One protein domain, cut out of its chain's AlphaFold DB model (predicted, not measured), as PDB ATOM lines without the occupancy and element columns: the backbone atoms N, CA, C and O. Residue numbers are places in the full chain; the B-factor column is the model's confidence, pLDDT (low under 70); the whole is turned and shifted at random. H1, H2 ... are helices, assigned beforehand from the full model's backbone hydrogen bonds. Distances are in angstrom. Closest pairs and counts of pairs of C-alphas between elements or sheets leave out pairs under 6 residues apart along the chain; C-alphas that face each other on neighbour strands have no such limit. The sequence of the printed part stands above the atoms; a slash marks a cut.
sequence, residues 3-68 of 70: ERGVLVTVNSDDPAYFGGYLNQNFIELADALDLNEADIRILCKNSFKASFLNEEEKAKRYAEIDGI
ATOM      1  N   GLU A   3     -10.667   9.366 -28.033       91.06
ATOM      2  CA  GLU A   3     -11.640  10.078 -27.177       91.06
ATOM      3  C   GLU A   3     -11.455   9.838 -25.670       91.06
ATOM      4  O   GLU A   3     -11.890  10.627 -24.838       91.06
ATOM      5  N   ARG A   4     -10.803   8.730 -25.299       94.88
ATOM      6  CA  ARG A   4     -10.512   8.382 -23.900       94.88
ATOM      7  C   ARG A   4      -9.172   8.956 -23.425       94.88
ATOM      8  O   ARG A   4      -8.688   8.555 -22.371       94.88
ATOM      9  N   GLY A   5      -8.550   9.840 -24.206       92.62
ATOM     10  CA  GLY A   5      -7.278  10.487 -23.876       92.62
ATOM     11  C   GLY A   5      -6.046   9.595 -24.040       92.62
ATOM     12  O   GLY A   5      -4.963   9.962 -23.587       92.62
ATOM     13  N   VAL A   6      -6.180   8.424 -24.672       97.62
ATOM     14  CA  VAL A   6      -5.028   7.561 -24.966       97.62
ATOM     15  C   VAL A   6      -4.205   8.191 -26.089       97.62
ATOM     16  O   VAL A   6      -4.758   8.644 -27.091       97.62
ATOM     17  N   LEU A   7      -2.878   8.177 -25.945       97.62
ATOM     18  CA  LEU A   7      -1.950   8.647 -26.972       97.62
ATOM     19  C   LEU A   7      -1.876   7.639 -28.132       97.62
ATOM     20  O   LEU A   7      -1.006   6.773 -28.160       97.62
ATOM     21  N   VAL A   8      -2.824   7.728 -29.063       97.88
ATOM     22  CA  VAL A   8      -2.923   6.847 -30.238       97.88
ATOM     23  C   VAL A   8      -2.101   7.409 -31.397       97.88
ATOM     24  O   VAL A   8      -2.226   8.593 -31.709       97.88
ATOM     25  N   THR A   9      -1.312   6.554 -32.052       97.94
ATOM     26  CA  THR A   9      -0.581   6.855 -33.294       97.94
ATOM     27  C   THR A   9      -1.015   5.908 -34.415       97.94
ATOM     28  O   THR A   9      -1.437   4.781 -34.153       97.94
ATOM     29  N   VAL A  10      -0.920   6.368 -35.666       97.06
ATOM     30  CA  VAL A  10      -1.157   5.551 -36.868       97.06
ATOM     31  C   VAL A  10       0.192   5.251 -37.509       97.06
ATOM     32  O   VAL A  10       0.974   6.166 -37.759       97.06
ATOM     33  N   ASN A  11       0.465   3.973 -37.761       96.88
ATOM     34  CA  ASN A  11       1.722   3.484 -38.327       96.88
ATOM     35  C   ASN A  11       1.401   2.440 -39.406       96.88
ATOM     36  O   ASN A  11       0.334   1.828 -39.372       96.88
ATOM     37  N   SER A  12       2.305   2.236 -40.363       95.94
ATOM     38  CA  SER A  12       2.108   1.267 -41.451       95.94
ATOM     39  C   SER A  12       2.510  -0.165 -41.102       95.94
ATOM     40  O   SER A  12       2.140  -1.077 -41.830       95.94
ATOM     41  N   ASP A  13       3.303  -0.344 -40.041       95.12
ATOM     42  CA  ASP A  13       4.013  -1.594 -39.743       95.12
ATOM     43  C   ASP A  13       4.846  -2.033 -40.967       95.12
ATOM     44  O   ASP A  13       5.765  -1.301 -41.347       95.12
ATOM     45  N   ASP A  14       4.451  -3.096 -41.672       95.81
ATOM     46  CA  ASP A  14       5.063  -3.566 -42.920       95.81
ATOM     47  C   ASP A  14       4.180  -3.282 -44.162       95.81
ATOM     48  O   ASP A  14       3.484  -4.177 -44.657       95.81
ATOM     49  N   PRO A  15       4.202  -2.063 -44.741       94.69
ATOM     50  CA  PRO A  15       3.288  -1.683 -45.823       94.69
ATOM     51  C   PRO A  15       3.387  -2.561 -47.078       94.69
ATOM     52  O   PRO A  15       2.382  -2.779 -47.747       94.69
ATOM     53  N   ALA A  16       4.564  -3.114 -47.392       94.69
ATOM     54  CA  ALA A  16       4.720  -4.039 -48.520       94.69
ATOM     55  C   ALA A  16       4.048  -5.403 -48.276       94.69
ATOM     56  O   ALA A  16       3.655  -6.067 -49.233       94.69
ATOM     57  N   TYR A  17       3.922  -5.820 -47.013       94.00
ATOM     58  CA  TYR A  17       3.269  -7.070 -46.631       94.00
ATOM     59  C   TYR A  17       1.747  -6.902 -46.548       94.00
ATOM     60  O   TYR A  17       1.007  -7.738 -47.061       94.00
ATOM     61  N   PHE A  18       1.279  -5.804 -45.948       90.31
ATOM     62  CA  PHE A  18      -0.151  -5.551 -45.738       90.31
ATOM     63  C   PHE A  18      -0.840  -4.824 -46.901       90.31
ATOM     64  O   PHE A  18      -2.065  -4.770 -46.942       90.31
ATOM     65  N   GLY A  19      -0.084  -4.224 -47.827       86.44
ATOM     66  CA  GLY A  19      -0.620  -3.363 -48.890       86.44
ATOM     67  C   GLY A  19      -1.127  -1.996 -48.401       86.44
ATOM     68  O   GLY A  19      -1.498  -1.158 -49.221       86.44
ATOM     69  N   GLY A  20      -1.116  -1.749 -47.086       86.88
ATOM     70  CA  GLY A  20      -1.574  -0.519 -46.442       86.88
ATOM     71  C   GLY A  20      -0.440   0.475 -46.208       86.88
ATOM     72  O   GLY A  20       0.235   0.445 -45.176       86.88
ATOM     73  N   TYR A  21      -0.219   1.375 -47.168       94.94
ATOM     74  CA  TYR A  21       0.680   2.518 -46.978       94.94
ATOM     75  C   TYR A  21       0.075   3.526 -46.001       94.94
ATOM     76  O   TYR A  21      -1.140   3.680 -45.923       94.94
ATOM     77  N   LEU A  22       0.927   4.274 -45.297       95.56
ATOM     78  CA  LEU A  22       0.498   5.154 -44.206       95.56
ATOM     79  C   LEU A  22      -0.663   6.092 -44.586       95.56
ATOM     80  O   LEU A  22      -1.644   6.168 -43.855       95.56
ATOM     81  N   ASN A  23      -0.587   6.764 -45.738       94.62
ATOM     82  CA  ASN A  23      -1.653   7.669 -46.180       94.62
ATOM     83  C   ASN A  23      -2.958   6.929 -46.492       94.62
ATOM     84  O   ASN A  23      -4.028   7.442 -46.182       94.62
ATOM     85  N   GLN A  24      -2.870   5.725 -47.066       95.94
ATOM     86  CA  GLN A  24      -4.042   4.888 -47.313       95.94
ATOM     87  C   GLN A  24      -4.710   4.515 -45.986       95.94
ATOM     88  O   GLN A  24      -5.919   4.666 -45.855       95.94
ATOM     89  N   ASN A  25      -3.915   4.161 -44.971       96.12
ATOM     90  CA  ASN A  25      -4.429   3.866 -43.635       96.12
ATOM     91  C   ASN A  25      -5.154   5.079 -43.029       96.12
ATOM     92  O   ASN A  25      -6.186   4.902 -42.396       96.12
ATOM     93  N   PHE A  26      -4.658   6.305 -43.225       96.75
ATOM     94  CA  PHE A  26      -5.358   7.514 -42.766       96.75
ATOM     95  C   PHE A  26      -6.687   7.745 -43.494       96.75
ATOM     96  O   PHE A  26      -7.670   8.081 -42.840       96.75
ATOM     97  N   ILE A  27      -6.722   7.561 -44.818       95.94
ATOM     98  CA  ILE A  27      -7.945   7.718 -45.624       95.94
ATOM     99  C   ILE A  27      -9.000   6.697 -45.187       95.94
ATOM    100  O   ILE A  27     -10.135   7.069 -44.904       95.94
ATOM    101  N   GLU A  28      -8.616   5.424 -45.075       96.31
ATOM    102  CA  GLU A  28      -9.523   4.347 -44.667       96.31
ATOM    103  C   GLU A  28      -9.986   4.498 -43.217       96.31
ATOM    104  O   GLU A  28     -11.153   4.261 -42.922       96.31
ATOM    105  N   LEU A  29      -9.105   4.928 -42.308       95.88
ATOM    106  CA  LEU A  29      -9.469   5.196 -40.918       95.88
ATOM    107  C   LEU A  29     -10.480   6.344 -40.815       95.88
ATOM    108  O   LEU A  29     -11.414   6.252 -40.021       95.88
ATOM    109  N   ALA A  30     -10.285   7.413 -41.597       97.00
ATOM    110  CA  ALA A  30     -11.183   8.559 -41.600       97.00
ATOM    111  C   ALA A  30     -12.591   8.174 -42.057       97.00
ATOM    112  O   ALA A  30     -13.554   8.522 -41.384       97.00
ATOM    113  N   ASP A  31     -12.696   7.395 -43.137       97.69
ATOM    114  CA  ASP A  31     -13.974   6.899 -43.656       97.69
ATOM    115  C   ASP A  31     -14.632   5.889 -42.699       97.69
ATOM    116  O   ASP A  31     -15.800   6.018 -42.340       97.69
ATOM    117  N   ALA A  32     -13.870   4.909 -42.204       97.81
ATOM    118  CA  ALA A  32     -14.410   3.829 -41.379       97.81
ATOM    119  C   ALA A  32     -14.854   4.271 -39.975       97.81
ATOM    120  O   ALA A  32     -15.710   3.617 -39.374       97.81
ATOM    121  N   LEU A  33     -14.245   5.326 -39.422       96.81
ATOM    122  CA  LEU A  33     -14.515   5.816 -38.065       96.81
ATOM    123  C   LEU A  33     -15.149   7.215 -38.032       96.81
ATOM    124  O   LEU A  33     -15.282   7.766 -36.942       96.81
ATOM    125  N   ASP A  34     -15.528   7.767 -39.190       96.44
ATOM    126  CA  ASP A  34     -16.086   9.121 -39.336       96.44
ATOM    127  C   ASP A  34     -15.203  10.194 -38.667       96.44
ATOM    128  O   ASP A  34     -15.666  11.071 -37.932       96.44
ATOM    129  N   LEU A  35     -13.882  10.084 -38.868       96.88
ATOM    130  CA  LEU A  35     -12.933  11.029 -38.282       96.88
ATOM    131  C   LEU A  35     -12.975  12.344 -39.043       96.88
ATOM    132  O   LEU A  35     -12.809  12.392 -40.264       96.88
ATOM    133  N   ASN A  36     -13.092  13.432 -38.295       95.38
ATOM    134  CA  ASN A  36     -12.993  14.765 -38.865       95.38
ATOM    135  C   ASN A  36     -11.531  15.243 -38.916       95.38
ATOM    136  O   ASN A  36     -10.597  14.619 -38.409       95.38
ATOM    137  N   GLU A  37     -11.332  16.417 -39.510       95.44
ATOM    138  CA  GLU A  37     -10.018  17.044 -39.634       95.44
ATOM    139  C   GLU A  37      -9.303  17.236 -38.283       95.44
ATOM    140  O   GLU A  37      -8.086  17.054 -38.192       95.44
ATOM    141  N   ALA A  38     -10.033  17.575 -37.215       95.06
ATOM    142  CA  ALA A  38      -9.444  17.748 -35.891       95.06
ATOM    143  C   ALA A  38      -8.925  16.417 -35.325       95.06
ATOM    144  O   ALA A  38      -7.829  16.392 -34.762       95.06
ATOM    145  N   ASP A  39      -9.636  15.310 -35.535       96.75
ATOM    146  CA  ASP A  39      -9.181  13.977 -35.124       96.75
ATOM    147  C   ASP A  39      -7.899  13.575 -35.860       96.75
ATOM    148  O   ASP A  39      -6.927  13.135 -35.235       96.75
ATOM    149  N   ILE A  40      -7.845  13.810 -37.174       96.81
ATOM    150  CA  ILE A  40      -6.648  13.553 -37.988       96.81
ATOM    151  C   ILE A  40      -5.469  14.404 -37.507       96.81
ATOM    152  O   ILE A  40      -4.360  13.892 -37.339       96.81
ATOM    153  N   ARG A  41      -5.694  15.687 -37.196       96.62
ATOM    154  CA  ARG A  41      -4.662  16.563 -36.620       96.62
ATOM    155  C   ARG A  41      -4.140  16.029 -35.290       96.62
ATOM    156  O   ARG A  41      -2.927  16.047 -35.076       96.62
ATOM    157  N   ILE A  42      -5.015  15.540 -34.412       97.38
ATOM    158  CA  ILE A  42      -4.602  14.940 -33.136       97.38
ATOM    159  C   ILE A  42      -3.749  13.694 -33.391       97.38
ATOM    160  O   ILE A  42      -2.682  13.572 -32.789       97.38
ATOM    161  N   LEU A  43      -4.156  12.800 -34.297       98.06
ATOM    162  CA  LEU A  43      -3.378  11.604 -34.643       98.06
ATOM    163  C   LEU A  43      -1.987  11.965 -35.188       98.06
ATOM    164  O   LEU A  43      -0.987  11.414 -34.726       98.06
ATOM    165  N   CYS A  44      -1.897  12.946 -36.088       97.69
ATOM    166  CA  CYS A  44      -0.623  13.449 -36.607       97.69
ATOM    167  C   CYS A  44       0.268  14.030 -35.498       97.69
ATOM    168  O   CYS A  44       1.452  13.700 -35.409       97.69
ATOM    169  N   LYS A  45      -0.290  14.866 -34.611       98.06
ATOM    170  CA  LYS A  45       0.458  15.419 -33.473       98.06
ATOM    171  C   LYS A  45       0.904  14.326 -32.504       98.06
ATOM    172  O   LYS A  45       2.028  14.380 -32.013       98.06
ATOM    173  N   ASN A  46       0.077  13.311 -32.260       98.56
ATOM    174  CA  ASN A  46       0.443  12.187 -31.403       98.56
ATOM    175  C   ASN A  46       1.657  11.425 -31.944       98.56
ATOM    176  O   ASN A  46       2.515  11.043 -31.148       98.56
ATOM    177  N   SER A  47       1.783  11.257 -33.267       98.31
ATOM    178  CA  SER A  47       2.952  10.613 -33.881       98.31
ATOM    179  C   SER A  47       4.254  11.352 -33.561       98.31
ATOM    180  O   SER A  47       5.241  10.728 -33.177       98.31
ATOM    181  N   PHE A  48       4.255  12.688 -33.618       98.56
ATOM    182  CA  PHE A  48       5.421  13.480 -33.210       98.56
ATOM    183  C   PHE A  48       5.613  13.496 -31.692       98.56
ATOM    184  O   PHE A  48       6.745  13.388 -31.218       98.56
ATOM    185  N   LYS A  49       4.528  13.549 -30.913       98.38
ATOM    186  CA  LYS A  49       4.585  13.492 -29.446       98.38
ATOM    187  C   LYS A  49       5.250  12.213 -28.940       98.38
ATOM    188  O   LYS A  49       6.041  12.279 -28.003       98.38
ATOM    189  N   ALA A  50       4.937  11.080 -29.567       98.25
ATOM    190  CA  ALA A  50       5.488   9.766 -29.241       98.25
ATOM    191  C   ALA A  50       6.875   9.505 -29.856       98.25
ATOM    192  O   ALA A  50       7.498   8.492 -29.545       98.25
ATOM    193  N   SER A  51       7.363  10.391 -30.729       98.44
ATOM    194  CA  SER A  51       8.666  10.233 -31.376       98.44
ATOM    195  C   SER A  51       9.838  10.528 -30.433       98.44
ATOM    196  O   SER A  51       9.698  11.210 -29.414       98.44
ATOM    197  N   PHE A  52      11.029  10.076 -30.829       98.62
ATOM    198  CA  PHE A  52      12.294  10.374 -30.146       98.62
ATOM    199  C   PHE A  52      12.919  11.718 -30.544       98.62
ATOM    200  O   PHE A  52      14.075  11.973 -30.212       98.62
ATOM    201  N   LEU A  53      12.180  12.574 -31.256       98.50
ATOM    202  CA  LEU A  53      12.619  13.937 -31.546       98.50
ATOM    203  C   LEU A  53      12.789  14.737 -30.251       98.50
ATOM    204  O   LEU A  53      12.146  14.455 -29.232       98.50
ATOM    205  N   ASN A  54      13.621  15.772 -30.305       98.69
ATOM    206  CA  ASN A  54      13.693  16.725 -29.205       98.69
ATOM    207  C   ASN A  54      12.453  17.647 -29.193       98.69
ATOM    208  O   ASN A  54      11.659  17.683 -30.138       98.69
ATOM    209  N   GLU A  55      12.265  18.394 -28.106       98.50
ATOM    210  CA  GLU A  55      11.064  19.222 -27.931       98.50
ATOM    211  C   GLU A  55      10.979  20.396 -28.922       98.50
ATOM    212  O   GLU A  55       9.876  20.776 -29.318       98.50
ATOM    213  N   GLU A  56      12.113  20.932 -29.382       98.62
ATOM    214  CA  GLU A  56      12.146  21.990 -30.401       98.62
ATOM    215  C   GLU A  56      11.637  21.465 -31.751       98.62
ATOM    216  O   GLU A  56      10.774  22.074 -32.391       98.62
ATOM    217  N   GLU A  57      12.103  20.285 -32.158       98.62
ATOM    218  CA  GLU A  57      11.653  19.617 -33.376       98.62
ATOM    219  C   GLU A  57      10.165  19.263 -33.301       98.62
ATOM    220  O   GLU A  57       9.432  19.508 -34.261       98.62
ATOM    221  N   LYS A  58       9.681  18.749 -32.162       98.75
ATOM    222  CA  LYS A  58       8.245  18.477 -31.965       98.75
ATOM    223  C   LYS A  58       7.409  19.748 -32.089       98.75
ATOM    224  O   LYS A  58       6.404  19.738 -32.798       98.75
ATOM    225  N   ALA A  59       7.832  20.844 -31.457       98.62
ATOM    226  CA  ALA A  59       7.132  22.125 -31.532       98.62
ATOM    227  C   ALA A  59       7.038  22.642 -32.975       98.62
ATOM    228  O   ALA A  59       5.970  23.082 -33.405       98.62
ATOM    229  N   LYS A  60       8.120  22.510 -33.755       98.62
ATOM    230  CA  LYS A  60       8.116  22.844 -35.184       98.62
ATOM    231  C   LYS A  60       7.080  22.025 -35.957       98.62
ATOM    232  O   LYS A  60       6.304  22.595 -36.719       98.62
ATOM    233  N   ARG A  61       7.023  20.707 -35.740       98.56
ATOM    234  CA  ARG A  61       6.049  19.824 -36.409       98.56
ATOM    235  C   ARG A  61       4.607  20.144 -36.025       98.56
ATOM    236  O   ARG A  61       3.729  20.098 -36.879       98.56
ATOM    237  N   TYR A  62       4.353  20.511 -34.769       98.56
ATOM    238  CA  TYR A  62       3.023  20.956 -34.349       98.56
ATOM    239  C   TYR A  62       2.597  22.239 -35.060       98.56
ATOM    240  O   TYR A  62       1.469  22.299 -35.540       98.56
ATOM    241  N   ALA A  63       3.499  23.218 -35.181       98.44
ATOM    242  CA  ALA A  63       3.223  24.454 -35.906       98.44
ATOM    243  C   ALA A  63       2.972  24.208 -37.404       98.44
ATOM    244  O   ALA A  63       2.053  24.795 -37.968       98.44
ATOM    245  N   GLU A  64       3.740  23.310 -38.035       98.25
ATOM    246  CA  GLU A  64       3.510  22.886 -39.426       98.25
ATOM    247  C   GLU A  64       2.107  22.292 -39.600       98.25
ATOM    248  O   GLU A  64       1.399  22.684 -40.523       98.25
ATOM    249  N   ILE A  65       1.680  21.402 -38.695       97.81
ATOM    250  CA  ILE A  65       0.327  20.829 -38.721       97.81
ATOM    251  C   ILE A  65      -0.718  21.934 -38.551       97.81
ATOM    252  O   ILE A  65      -1.635  22.028 -39.361       97.81
ATOM    253  N   ASP A  66      -0.590  22.783 -37.531       97.00
ATOM    254  CA  ASP A  66      -1.570  23.832 -37.213       97.00
ATOM    255  C   ASP A  66      -1.718  24.893 -38.311       97.00
ATOM    256  O   ASP A  66      -2.786  25.486 -38.439       97.00
ATOM    257  N   GLY A  67      -0.683  25.095 -39.128       97.12
ATOM    258  CA  GLY A  67      -0.709  26.003 -40.276       97.12
ATOM    259  C   GLY A  67      -1.356  25.438 -41.545       97.12
ATOM    260  O   GLY A  67      -1.483  26.168 -42.527       97.12
ATOM    261  N   ILE A  68      -1.743  24.158 -41.574       94.19
ATOM    262  CA  ILE A  68      -2.466  23.582 -42.719       94.19
ATOM    263  C   ILE A  68      -3.892  24.141 -42.729       94.19
ATOM    264  O   ILE A  68      -4.559  24.147 -41.699       94.19
TER     265      ILE A  68
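Overview. This is residues 3 to 68 of the 70 residues of the protein "A_deaminase domain-containing protein" of Neisseria sp. HMSC06F02 (UniProt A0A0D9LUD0). Three helices make a zigzag: H2 and H3 form an open V whose point is the tight link between them, and H4 folds back beside H3 in a helical hairpin. The small helix H1 lies beyond the end of H2 that is far from the point of the V, and residues 3 to 14, with no named element, run past the gap between H2 and H3 to reach it. Residues 51 to 56, at the turn from H3 into H4, stick out. The printed part has 66 residues with four named helices, in the order H1, H2, H3, H4, and no named strand, and its class is all helix. It is only just compact, close to loose, with a radius of gyration of the C-alphas of 12.8 A and spans of 34 by 26 by 25 A.

Arrangement. After residues 3 to 14 comes H1, residues 15 to 18, close but not clearly touching H2, residues 22 to 33; their closest C-alphas, those of Pro 15 and Leu 22, are 7.6 A apart. H2 is close to but not clearly touching H3, residues 37 to 49, with the C-alphas of Ala 30 and Ile 40 the closest at 7.7 A. These two helices run opposite ways at a steep tilt of 45 degrees. H3 and H4, residues 55 to 66, touch and form a helical hairpin; their closest C-alphas, those of Phe 48 and Lys 58, are 5.9 A apart. They run opposite ways at a shallow tilt of 13 degrees. H1 is apart from H3 and H4, and H2 is apart from H4. In H2, H3 and H4 every O i to N i+4 pair is within hydrogen-bond range; H1, with 4 residues, is too short for such a pair.

Along the chain. H1, Pro 15 to Phe 18, begins with its C-alpha at (3.288, -1.683, -45.823). H2, Leu 22 to Leu 33, is 16.2 A from first to last C-alpha. H3, Glu 37 to Lys 49, is the longest helix, with 13 residues and 18.2 A, and its first C-alpha is at (-10.018, 17.044, -39.634). H4, Glu 55 to Asp 66, is 16.3 A long and ends with C-alpha 66 at (-1.570, 23.832, -37.213).

Size, cuts and confidence. The two C-alphas farthest apart, those of Tyr 17 and Glu 56, are 34.4 A apart. The first and last printed C-alphas, those of Glu 3 and Ile 68, are 22.5 A apart. The printed part has no cut, and the links H1 to H2, H2 to H3 and H3 to H4 are tight. The mean pLDDT of the printed part is 96.5, and no printed residue is under 70.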